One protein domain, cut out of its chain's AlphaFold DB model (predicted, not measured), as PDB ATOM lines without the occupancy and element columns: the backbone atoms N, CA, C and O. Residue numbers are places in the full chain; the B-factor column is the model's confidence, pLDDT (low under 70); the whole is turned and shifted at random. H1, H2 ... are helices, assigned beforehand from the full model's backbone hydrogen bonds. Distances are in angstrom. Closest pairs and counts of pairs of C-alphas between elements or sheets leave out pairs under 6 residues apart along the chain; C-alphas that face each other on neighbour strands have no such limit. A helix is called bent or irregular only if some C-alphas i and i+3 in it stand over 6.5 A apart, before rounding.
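Overview. This is residues 29 to 91 of the 95 residues of an uncharacterized protein of bioreactor metagenome (UniProt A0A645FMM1). One long helix, H2, makes most of the length of a rod; the short helix H1 sits steeply to it at residues 77 to 80 near its end, and the short helix H3 extends the rod past that same end. The link from H1 to H2, residues 38 to 55 with no named element, runs back along the length of H2 to where that helix begins, and the contacts between the helices are few. The printed part has 63 residues with three named helices, in the order H1, H2, H3 along the chain, and no named strand; the class is all helix. The whole is only just extended, close to loose, with a radius of gyration of the C-alphas of 16.1 A, and its C-alphas span 54 by 16 by 15 A along their three main axes.

Arrangement. H2, residues 56 to 80, is the longest helix. It touches H1, residues 30 to 37, with its residues 77 to 80 alone; the closest C-alphas of the two are those of Gly 31 and Leu 80, 4.5 A apart. H1 and H2 stand at a steep tilt of 62 degrees and run opposite ways, with their centres 20.1 A apart. H3, residues 85 to 91, follows H2 over a tight link of 4 residues, yet H2 and H3 are apart. H3 touches no helix but is near H1: the two are close but not clearly touching, and their closest C-alphas, those of Leu 30 and Ile 85, are 6.4 A apart. H1 and H3 stand at a steep tilt of 47 degrees and run opposite ways. In H1 and H3 every O i to N i+4 pair is within hydrogen-bond range, and in H2 20 of 21 pairs are.

Along the chain. H2 has 25 residues and measures 36.3 A from the C-alpha of Leu 56 at (13.490, 10.712, 23.761) to that of Leu 80 at (30.159, 3.515, 55.244). H1 has 8 residues and begins with the C-alpha of Leu 30 at (32.706, -0.611, 56.600). H3 has 7 residues and ends with the C-alpha of Asn 91 at (27.633, -1.220, 69.673). None of the three helices is bent.

Size, cuts and confidence. The two C-alphas farthest apart are those of Ser 54 and Lys 90, 54.5 A, while those of Thr 29 and Asn 91, the first and last printed residues, are 14.5 A apart. The printed part has no cut. The link from H1 to H2, 18 residues, is long; its C-alphas lie 3 to 27 A from the mean of the C-alphas. The mean pLDDT of the printed part of this model is 93.7, and no printed residue is under 70.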
ATOM      1  N   THR A  29      37.241   0.544  58.101       96.88
ATOM      2  CA  THR A  29      35.866   1.048  57.984       96.88
ATOM      3  C   THR A  29      34.967   0.034  57.275       96.88
ATOM      4  O   THR A  29      35.440  -0.860  56.564       96.88
ATOM      5  N   LEU A  30      33.645   0.167  57.416       96.69
ATOM      6  CA  LEU A  30      32.706  -0.611  56.600       96.69
ATOM      7  C   LEU A  30      32.878  -0.310  55.103       96.69
ATOM      8  O   LEU A  30      32.716  -1.210  54.276       96.69
ATOM      9  N   GLY A  31      33.257   0.924  54.760       97.06
ATOM     10  CA  GLY A  31      33.587   1.332  53.397       97.06
ATOM     11  C   GLY A  31      34.776   0.556  52.825       97.06
ATOM     12  O   GLY A  31      34.697   0.070  51.697       97.06
ATOM     13  N   ASP A  32      35.840   0.347  53.602       95.75
ATOM     14  CA  ASP A  32      37.015  -0.424  53.165       95.75
ATOM     15  C   ASP A  32      36.658  -1.881  52.858       95.75
ATOM     16  O   ASP A  32      37.079  -2.434  51.839       95.75
ATOM     17  N   ILE A  33      35.813  -2.489  53.697       95.50
ATOM     18  CA  ILE A  33      35.283  -3.833  53.445       95.50
ATOM     19  C   ILE A  33      34.418  -3.840  52.180       95.50
ATOM     20  O   ILE A  33      34.583  -4.726  51.338       95.50
ATOM     21  N   GLY A  34      33.531  -2.855  52.015       96.00
ATOM     22  CA  GLY A  34      32.683  -2.706  50.829       96.00
ATOM     23  C   GLY A  34      33.496  -2.608  49.536       96.00
ATOM     24  O   GLY A  34      33.238  -3.359  48.592       96.00
ATOM     25  N   LYS A  35      34.540  -1.767  49.520       95.69
ATOM     26  CA  LYS A  35      35.486  -1.628  48.397       95.69
ATOM     27  C   LYS A  35      36.209  -2.936  48.109       95.69
ATOM     28  O   LYS A  35      36.245  -3.382  46.968       95.69
ATOM     29  N   ALA A  36      36.759  -3.571  49.141       95.44
ATOM     30  CA  ALA A  36      37.514  -4.809  48.999       95.44
ATOM     31  C   ALA A  36      36.659  -5.965  48.466       95.44
ATOM     32  O   ALA A  36      37.155  -6.835  47.751       95.44
ATOM     33  N   LEU A  37      35.376  -5.998  48.824       95.75
ATOM     34  CA  LEU A  37      34.433  -7.001  48.345       95.75
ATOM     35  C   LEU A  37      33.808  -6.648  46.988       95.75
ATOM     36  O   LEU A  37      33.248  -7.550  46.360       95.75
ATOM     37  N   GLU A  38      33.998  -5.412  46.511       94.62
ATOM     38  CA  GLU A  38      33.402  -4.843  45.294       94.62
ATOM     39  C   GLU A  38      31.866  -4.828  45.370       94.62
ATOM     40  O   GLU A  38      31.171  -5.241  44.442       94.62
ATOM     41  N   VAL A  39      31.324  -4.398  46.515       95.25
ATOM     42  CA  VAL A  39      29.873  -4.320  46.739       95.25
ATOM     43  C   VAL A  39      29.297  -3.079  46.061       95.25
ATOM     44  O   VAL A  39      29.823  -1.977  46.209       95.25
ATOM     45  N   ASN A  40      28.174  -3.260  45.365       94.12
ATOM     46  CA  ASN A  40      27.320  -2.172  44.907       94.12
ATOM     47  C   ASN A  40      26.054  -2.127  45.774       94.12
ATOM     48  O   ASN A  40      25.258  -3.064  45.775       94.12
ATOM     49  N   PHE A  41      25.878  -1.042  46.522       91.25
ATOM     50  CA  PHE A  41      24.778  -0.854  47.468       91.25
ATOM     51  C   PHE A  41      23.508  -0.279  46.827       91.25
ATOM     52  O   PHE A  41      22.473  -0.209  47.486       91.25
ATOM     53  N   SER A  42      23.555   0.119  45.551       91.81
ATOM     54  CA  SER A  42      22.405   0.662  44.813       91.81
ATOM     55  C   SER A  42      21.938  -0.248  43.674       91.81
ATOM     56  O   SER A  42      21.353   0.229  42.692       91.81
ATOM     57  N   ASP A  43      22.239  -1.544  43.744       86.31
ATOM     58  CA  ASP A  43      21.850  -2.497  42.707       86.31
ATOM     59  C   ASP A  43      20.386  -2.935  42.869       86.31
ATOM     60  O   ASP A  43      20.052  -4.030  43.316       86.31
ATOM     61  N   PHE A  44      19.471  -2.014  42.569       85.94
ATOM     62  CA  PHE A  44      18.039  -2.299  42.540       85.94
ATOM     63  C   PHE A  44      17.667  -3.026  41.241       85.94
ATOM     64  O   PHE A  44      18.180  -2.690  40.176       85.94
ATOM     65  N   SER A  45      16.699  -3.940  41.276       85.94
ATOM     66  CA  SER A  45      16.221  -4.641  40.070       85.94
ATOM     67  C   SER A  45      15.418  -3.755  39.103       85.94
ATOM     68  O   SER A  45      15.216  -4.125  37.950       85.94
ATOM     69  N   TRP A  46      14.959  -2.580  39.548       86.88
ATOM     70  CA  TRP A  46      14.124  -1.672  38.757       86.88
ATOM     71  C   TRP A  46      14.931  -0.586  38.046       86.88
ATOM     72  O   TRP A  46      15.550   0.257  38.691       86.88
ATOM     73  N   HIS A  47      14.870  -0.544  36.718       90.19
ATOM     74  CA  HIS A  47      15.515   0.477  35.894       90.19
ATOM     75  C   HIS A  47      14.498   1.045  34.903       90.19
ATOM     76  O   HIS A  47      13.872   0.294  34.159       90.19
ATOM     77  N   SER A  48      14.257   2.355  34.964       88.38
ATOM     78  CA  SER A  48      13.302   3.015  34.074       88.38
ATOM     79  C   SER A  48      13.984   3.550  32.833       88.38
ATOM     80  O   SER A  48      15.049   4.153  32.916       88.38
ATOM     81  N   GLY A  49      13.286   3.440  31.709       89.19
ATOM     82  CA  GLY A  49      13.808   3.856  30.419       89.19
ATOM     83  C   GLY A  49      14.456   2.703  29.667       89.19
ATOM     84  O   GLY A  49      14.492   1.568  30.128       89.19
ATOM     85  N   ASP A  50      14.885   3.009  28.454       89.12
ATOM     86  CA  ASP A  50      15.569   2.078  27.562       89.12
ATOM     87  C   ASP A  50      16.324   2.924  26.536       89.12
ATOM     88  O   ASP A  50      15.687   3.694  25.806       89.12
ATOM     89  N   SER A  51      17.659   2.832  26.538       86.81
ATOM     90  CA  SER A  51      18.535   3.640  25.680       86.81
ATOM     91  C   SER A  51      18.264   3.399  24.200       86.81
ATOM     92  O   SER A  51      18.373   4.337  23.411       86.81
ATOM     93  N   GLU A  52      17.829   2.187  23.845       89.62
ATOM     94  CA  GLU A  52      17.612   1.751  22.467       89.62
ATOM     95  C   GLU A  52      16.246   2.182  21.915       89.62
ATOM     96  O   GLU A  52      15.960   2.025  20.724       89.62
ATOM     97  N   LYS A  53      15.368   2.745  22.757       86.06
ATOM     98  CA  LYS A  53      14.068   3.243  22.301       86.06
ATOM     99  C   LYS A  53      14.198   4.604  21.632       86.06
ATOM    100  O   LYS A  53      14.799   5.532  22.156       86.06
ATOM    101  N   SER A  54      13.476   4.769  20.525       86.62
ATOM    102  CA  SER A  54      13.369   6.041  19.797       86.62
ATOM    103  C   SER A  54      12.671   7.158  20.585       86.62
ATOM    104  O   SER A  54      12.782   8.332  20.237       86.62
ATOM    105  N   CYS A  55      11.938   6.815  21.649       93.38
ATOM    106  CA  CYS A  55      11.308   7.798  22.522       93.38
ATOM    107  C   CYS A  55      12.373   8.540  23.336       93.38
ATOM    108  O   CYS A  55      12.983   7.960  24.234       93.38
ATOM    109  N   LEU A  56      12.521   9.843  23.082       91.75
ATOM    110  CA  LEU A  56      13.490  10.712  23.761       91.75
ATOM    111  C   LEU A  56      13.379  10.657  25.290       91.75
ATOM    112  O   LEU A  56      14.395  10.639  25.977       91.75
ATOM    113  N   ILE A  57      12.158  10.583  25.827       93.25
ATOM    114  CA  ILE A  57      11.942  10.477  27.276       93.25
ATOM    115  C   ILE A  57      12.427   9.125  27.801       93.25
ATOM    116  O   ILE A  57      13.099   9.076  28.823       93.25
ATOM    117  N   SER A  58      12.119   8.030  27.101       92.69
ATOM    118  CA  SER A  58      12.542   6.685  27.512       92.69
ATOM    119  C   SER A  58      14.060   6.532  27.451       92.69
ATOM    120  O   SER A  58      14.653   6.006  28.390       92.69
ATOM    121  N   SER A  59      14.681   7.006  26.372       90.31
ATOM    122  CA  SER A  59      16.133   6.938  26.193       90.31
ATOM    123  C   SER A  59      16.857   7.843  27.196       90.31
ATOM    124  O   SER A  59      17.785   7.406  27.873       90.31
ATOM    125  N   GLY A  60      16.360   9.069  27.410       92.88
ATOM    126  CA  GLY A  60      16.904   9.982  28.418       92.88
ATOM    127  C   GLY A  60      16.748   9.473  29.856       92.88
ATOM    128  O   GLY A  60      17.654   9.642  30.672       92.88
ATOM    129  N   MET A  61      15.629   8.810  30.172       95.69
ATOM    130  CA  MET A  61      15.389   8.248  31.504       95.69
ATOM    131  C   MET A  61      16.381   7.133  31.846       95.69
ATOM    132  O   MET A  61      16.807   7.056  32.996       95.69
ATOM    133  N   ALA A  62      16.800   6.332  30.858       93.38
ATOM    134  CA  ALA A  62      17.781   5.276  31.088       93.38
ATOM    135  C   ALA A  62      19.097   5.854  31.635       93.38
ATOM    136  O   ALA A  62      19.538   5.480  32.722       93.38
ATOM    137  N   GLY A  63      19.652   6.858  30.949       92.50
ATOM    138  CA  GLY A  63      20.879   7.524  31.390       92.50
ATOM    139  C   GLY A  63      20.717   8.281  32.714       92.50
ATOM    140  O   GLY A  63      21.632   8.303  33.539       92.50
ATOM    141  N   TYR A  64      19.545   8.876  32.964       94.62
ATOM    142  CA  TYR A  64      19.256   9.492  34.261       94.62
ATOM    143  C   TYR A  64      19.288   8.460  35.398       94.62
ATOM    144  O   TYR A  64      19.900   8.714  36.437       94.62
ATOM    145  N   MET A  65      18.672   7.290  35.201       94.81
ATOM    146  CA  MET A  65      18.654   6.233  36.211       94.81
ATOM    147  C   MET A  65      20.032   5.625  36.460       94.81
ATOM    148  O   MET A  65      20.345   5.342  37.617       94.81
ATOM    149  N   ASP A  66      20.868   5.479  35.431       92.94
ATOM    150  CA  ASP A  66      22.262   5.046  35.596       92.94
ATOM    151  C   ASP A  66      23.042   6.007  36.499       92.94
ATOM    152  O   ASP A  66      23.680   5.594  37.472       92.94
ATOM    153  N   ASN A  67      22.929   7.310  36.236       94.75
ATOM    154  CA  ASN A  67      23.582   8.334  37.049       94.75
ATOM    155  C   ASN A  67      23.051   8.352  38.483       94.75
ATOM    156  O   ASN A  67      23.831   8.423  39.432       94.75
ATOM    157  N   LEU A  68      21.731   8.251  38.654       95.12
ATOM    158  CA  LEU A  68      21.114   8.233  39.976       95.12
ATOM    159  C   LEU A  68      21.594   7.039  40.809       95.12
ATOM    160  O   LEU A  68      21.908   7.206  41.986       95.12
ATOM    161  N   ARG A  69      21.690   5.848  40.207       94.00
ATOM    162  CA  ARG A  69      22.244   4.659  40.873       94.00
ATOM    163  C   ARG A  69      23.676   4.909  41.327       94.00
ATOM    164  O   ARG A  69      23.973   4.735  42.504       94.00
ATOM    165  N   ASN A  70      24.530   5.400  40.432       94.75
ATOM    166  CA  ASN A  70      25.924   5.694  40.760       94.75
ATOM    167  C   ASN A  70      26.050   6.685  41.928       94.75
ATOM    168  O   ASN A  70      26.834   6.452  42.848       94.75
ATOM    169  N   GLU A  71      25.241   7.745  41.939       96.94
ATOM    170  CA  GLU A  71      25.221   8.727  43.027       96.94
ATOM    171  C   GLU A  71      24.716   8.138  44.352       96.94
ATOM    172  O   GLU A  71      25.282   8.426  45.409       96.94
ATOM    173  N   ILE A  72      23.689   7.283  44.324       96.56
ATOM    174  CA  ILE A  72      23.202   6.587  45.525       96.56
ATOM    175  C   ILE A  72      24.285   5.657  46.075       96.56
ATOM    176  O   ILE A  72      24.566   5.701  47.275       96.56
ATOM    177  N   ASN A  73      24.918   4.849  45.218       97.00
ATOM    178  CA  ASN A  73      25.996   3.958  45.641       97.00
ATOM    179  C   ASN A  73      27.149   4.748  46.259       97.00
ATOM    180  O   ASN A  73      27.624   4.398  47.336       97.00
ATOM    181  N   LYS A  74      27.557   5.848  45.617       97.06
ATOM    182  CA  LYS A  74      28.613   6.727  46.121       97.06
ATOM    183  C   LYS A  74      28.271   7.288  47.500       97.06
ATOM    184  O   LYS A  74      29.060   7.133  48.419       97.06
ATOM    185  N   LYS A  75      27.076   7.858  47.680       97.88
ATOM    186  CA  LYS A  75      26.642   8.388  48.985       97.88
ATOM    187  C   LYS A  75      26.593   7.312  50.068       97.88
ATOM    188  O   LYS A  75      26.919   7.592  51.218       97.88
ATOM    189  N   CYS A  76      26.181   6.096  49.714       97.62
ATOM    190  CA  CYS A  76      26.202   4.969  50.639       97.62
ATOM    191  C   CYS A  76      27.641   4.610  51.033       97.62
ATOM    192  O   CYS A  76      27.933   4.505  52.221       97.62
ATOM    193  N   MET A  77      28.550   4.507  50.060       97.75
ATOM    194  CA  MET A  77      29.971   4.255  50.310       97.75
ATOM    195  C   MET A  77      30.609   5.339  51.182       97.75
ATOM    196  O   MET A  77      31.232   4.996  52.183       97.75
ATOM    197  N   ASP A  78      30.385   6.618  50.872       97.81
ATOM    198  CA  ASP A  78      30.889   7.756  51.654       97.81
ATOM    199  C   ASP A  78      30.422   7.674  53.119       97.81
ATOM    200  O   ASP A  78      31.174   7.952  54.052       97.81
ATOM    201  N   TYR A  79      29.174   7.248  53.346       98.06
ATOM    202  CA  TYR A  79      28.660   7.031  54.694       98.06
ATOM    203  C   TYR A  79      29.335   5.838  55.386       98.06
ATOM    204  O   TYR A  79      29.740   5.952  56.542       98.06
ATOM    205  N   LEU A  80      29.508   4.710  54.694       97.81
ATOM    206  CA  LEU A  80      30.159   3.515  55.244       97.81
ATOM    207  C   LEU A  80      31.646   3.738  55.561       97.81
ATOM    208  O   LEU A  80      32.170   3.114  56.482       97.81
ATOM    209  N   GLU A  81      32.321   4.639  54.848       97.38
ATOM    210  CA  GLU A  81      33.687   5.083  55.162       97.38
ATOM    211  C   GLU A  81      33.781   5.833  56.498       97.38
ATOM    212  O   GLU A  81      34.845   5.875  57.108       97.38
ATOM    213  N   SER A  82      32.678   6.396  56.998       97.31
ATOM    214  CA  SER A  82      32.652   7.052  58.312       97.31
ATOM    215  C   SER A  82      32.454   6.088  59.490       97.31
ATOM    216  O   SER A  82      32.555   6.512  60.640       97.31
ATOM    217  N   ILE A  83      32.167   4.807  59.229       97.44
ATOM    218  CA  ILE A  83      31.838   3.819  60.263       97.44
ATOM    219  C   ILE A  83      33.003   2.854  60.440       97.44
ATOM    220  O   ILE A  83      33.284   2.041  59.557       97.44
ATOM    221  N   MET A  84      33.646   2.895  61.604       96.31
ATOM    222  CA  MET A  84      34.721   1.969  61.947       96.31
ATOM    223  C   MET A  84      34.165   0.620  62.411       96.31
ATOM    224  O   MET A  84      33.156   0.555  63.115       96.31
ATOM    225  N   ILE A  85      34.866  -0.470  62.095       94.56
ATOM    226  CA  ILE A  85      34.526  -1.810  62.601       94.56
ATOM    227  C   ILE A  85      34.550  -1.857  64.131       94.56
ATOM    228  O   ILE A  85      33.682  -2.491  64.730       94.56
ATOM    229  N   GLU A  86      35.472  -1.134  64.768       93.38
ATOM    230  CA  GLU A  86      35.510  -1.017  66.231       93.38
ATOM    231  C   GLU A  86      34.240  -0.378  66.816       93.38
ATOM    232  O   GLU A  86      33.823  -0.731  67.916       93.38
ATOM    233  N   ASP A  87      33.590   0.539  66.096       93.88
ATOM    234  CA  ASP A  87      32.362   1.181  66.570       93.88
ATOM    235  C   ASP A  87      31.170   0.228  66.457       93.88
ATOM    236  O   ASP A  87      30.310   0.197  67.342       93.88
ATOM    237  N   VAL A  88      31.157  -0.609  65.415       94.25
ATOM    238  CA  VAL A  88      30.195  -1.711  65.278       94.25
ATOM    239  C   VAL A  88      30.370  -2.709  66.424       94.25
ATOM    240  O   VAL A  88      29.389  -3.072  67.071       94.25
ATOM    241  N   GLU A  89      31.604  -3.119  66.719       93.12
ATOM    242  CA  GLU A  89      31.914  -4.029  67.826       93.12
ATOM    243  C   GLU A  89      31.442  -3.462  69.175       93.12
ATOM    244  O   GLU A  89      30.696  -4.126  69.900       93.12
ATOM    245  N   LYS A  90      31.786  -2.202  69.478       93.56
ATOM    246  CA  LYS A  90      31.333  -1.508  70.697       93.56
ATOM    247  C   LYS A  90      29.806  -1.467  70.796       93.56
ATOM    248  O   LYS A  90      29.268  -1.633  71.888       93.56
ATOM    249  N   ASN A  91      29.097  -1.252  69.685       94.81
ATOM    250  CA  ASN A  91      27.633  -1.220  69.673       94.81
ATOM    251  C   ASN A  91      26.999  -2.592  69.960       94.81
ATOM    252  O   ASN A  91      25.956  -2.661  70.609       94.81
TER     253      ASN A  91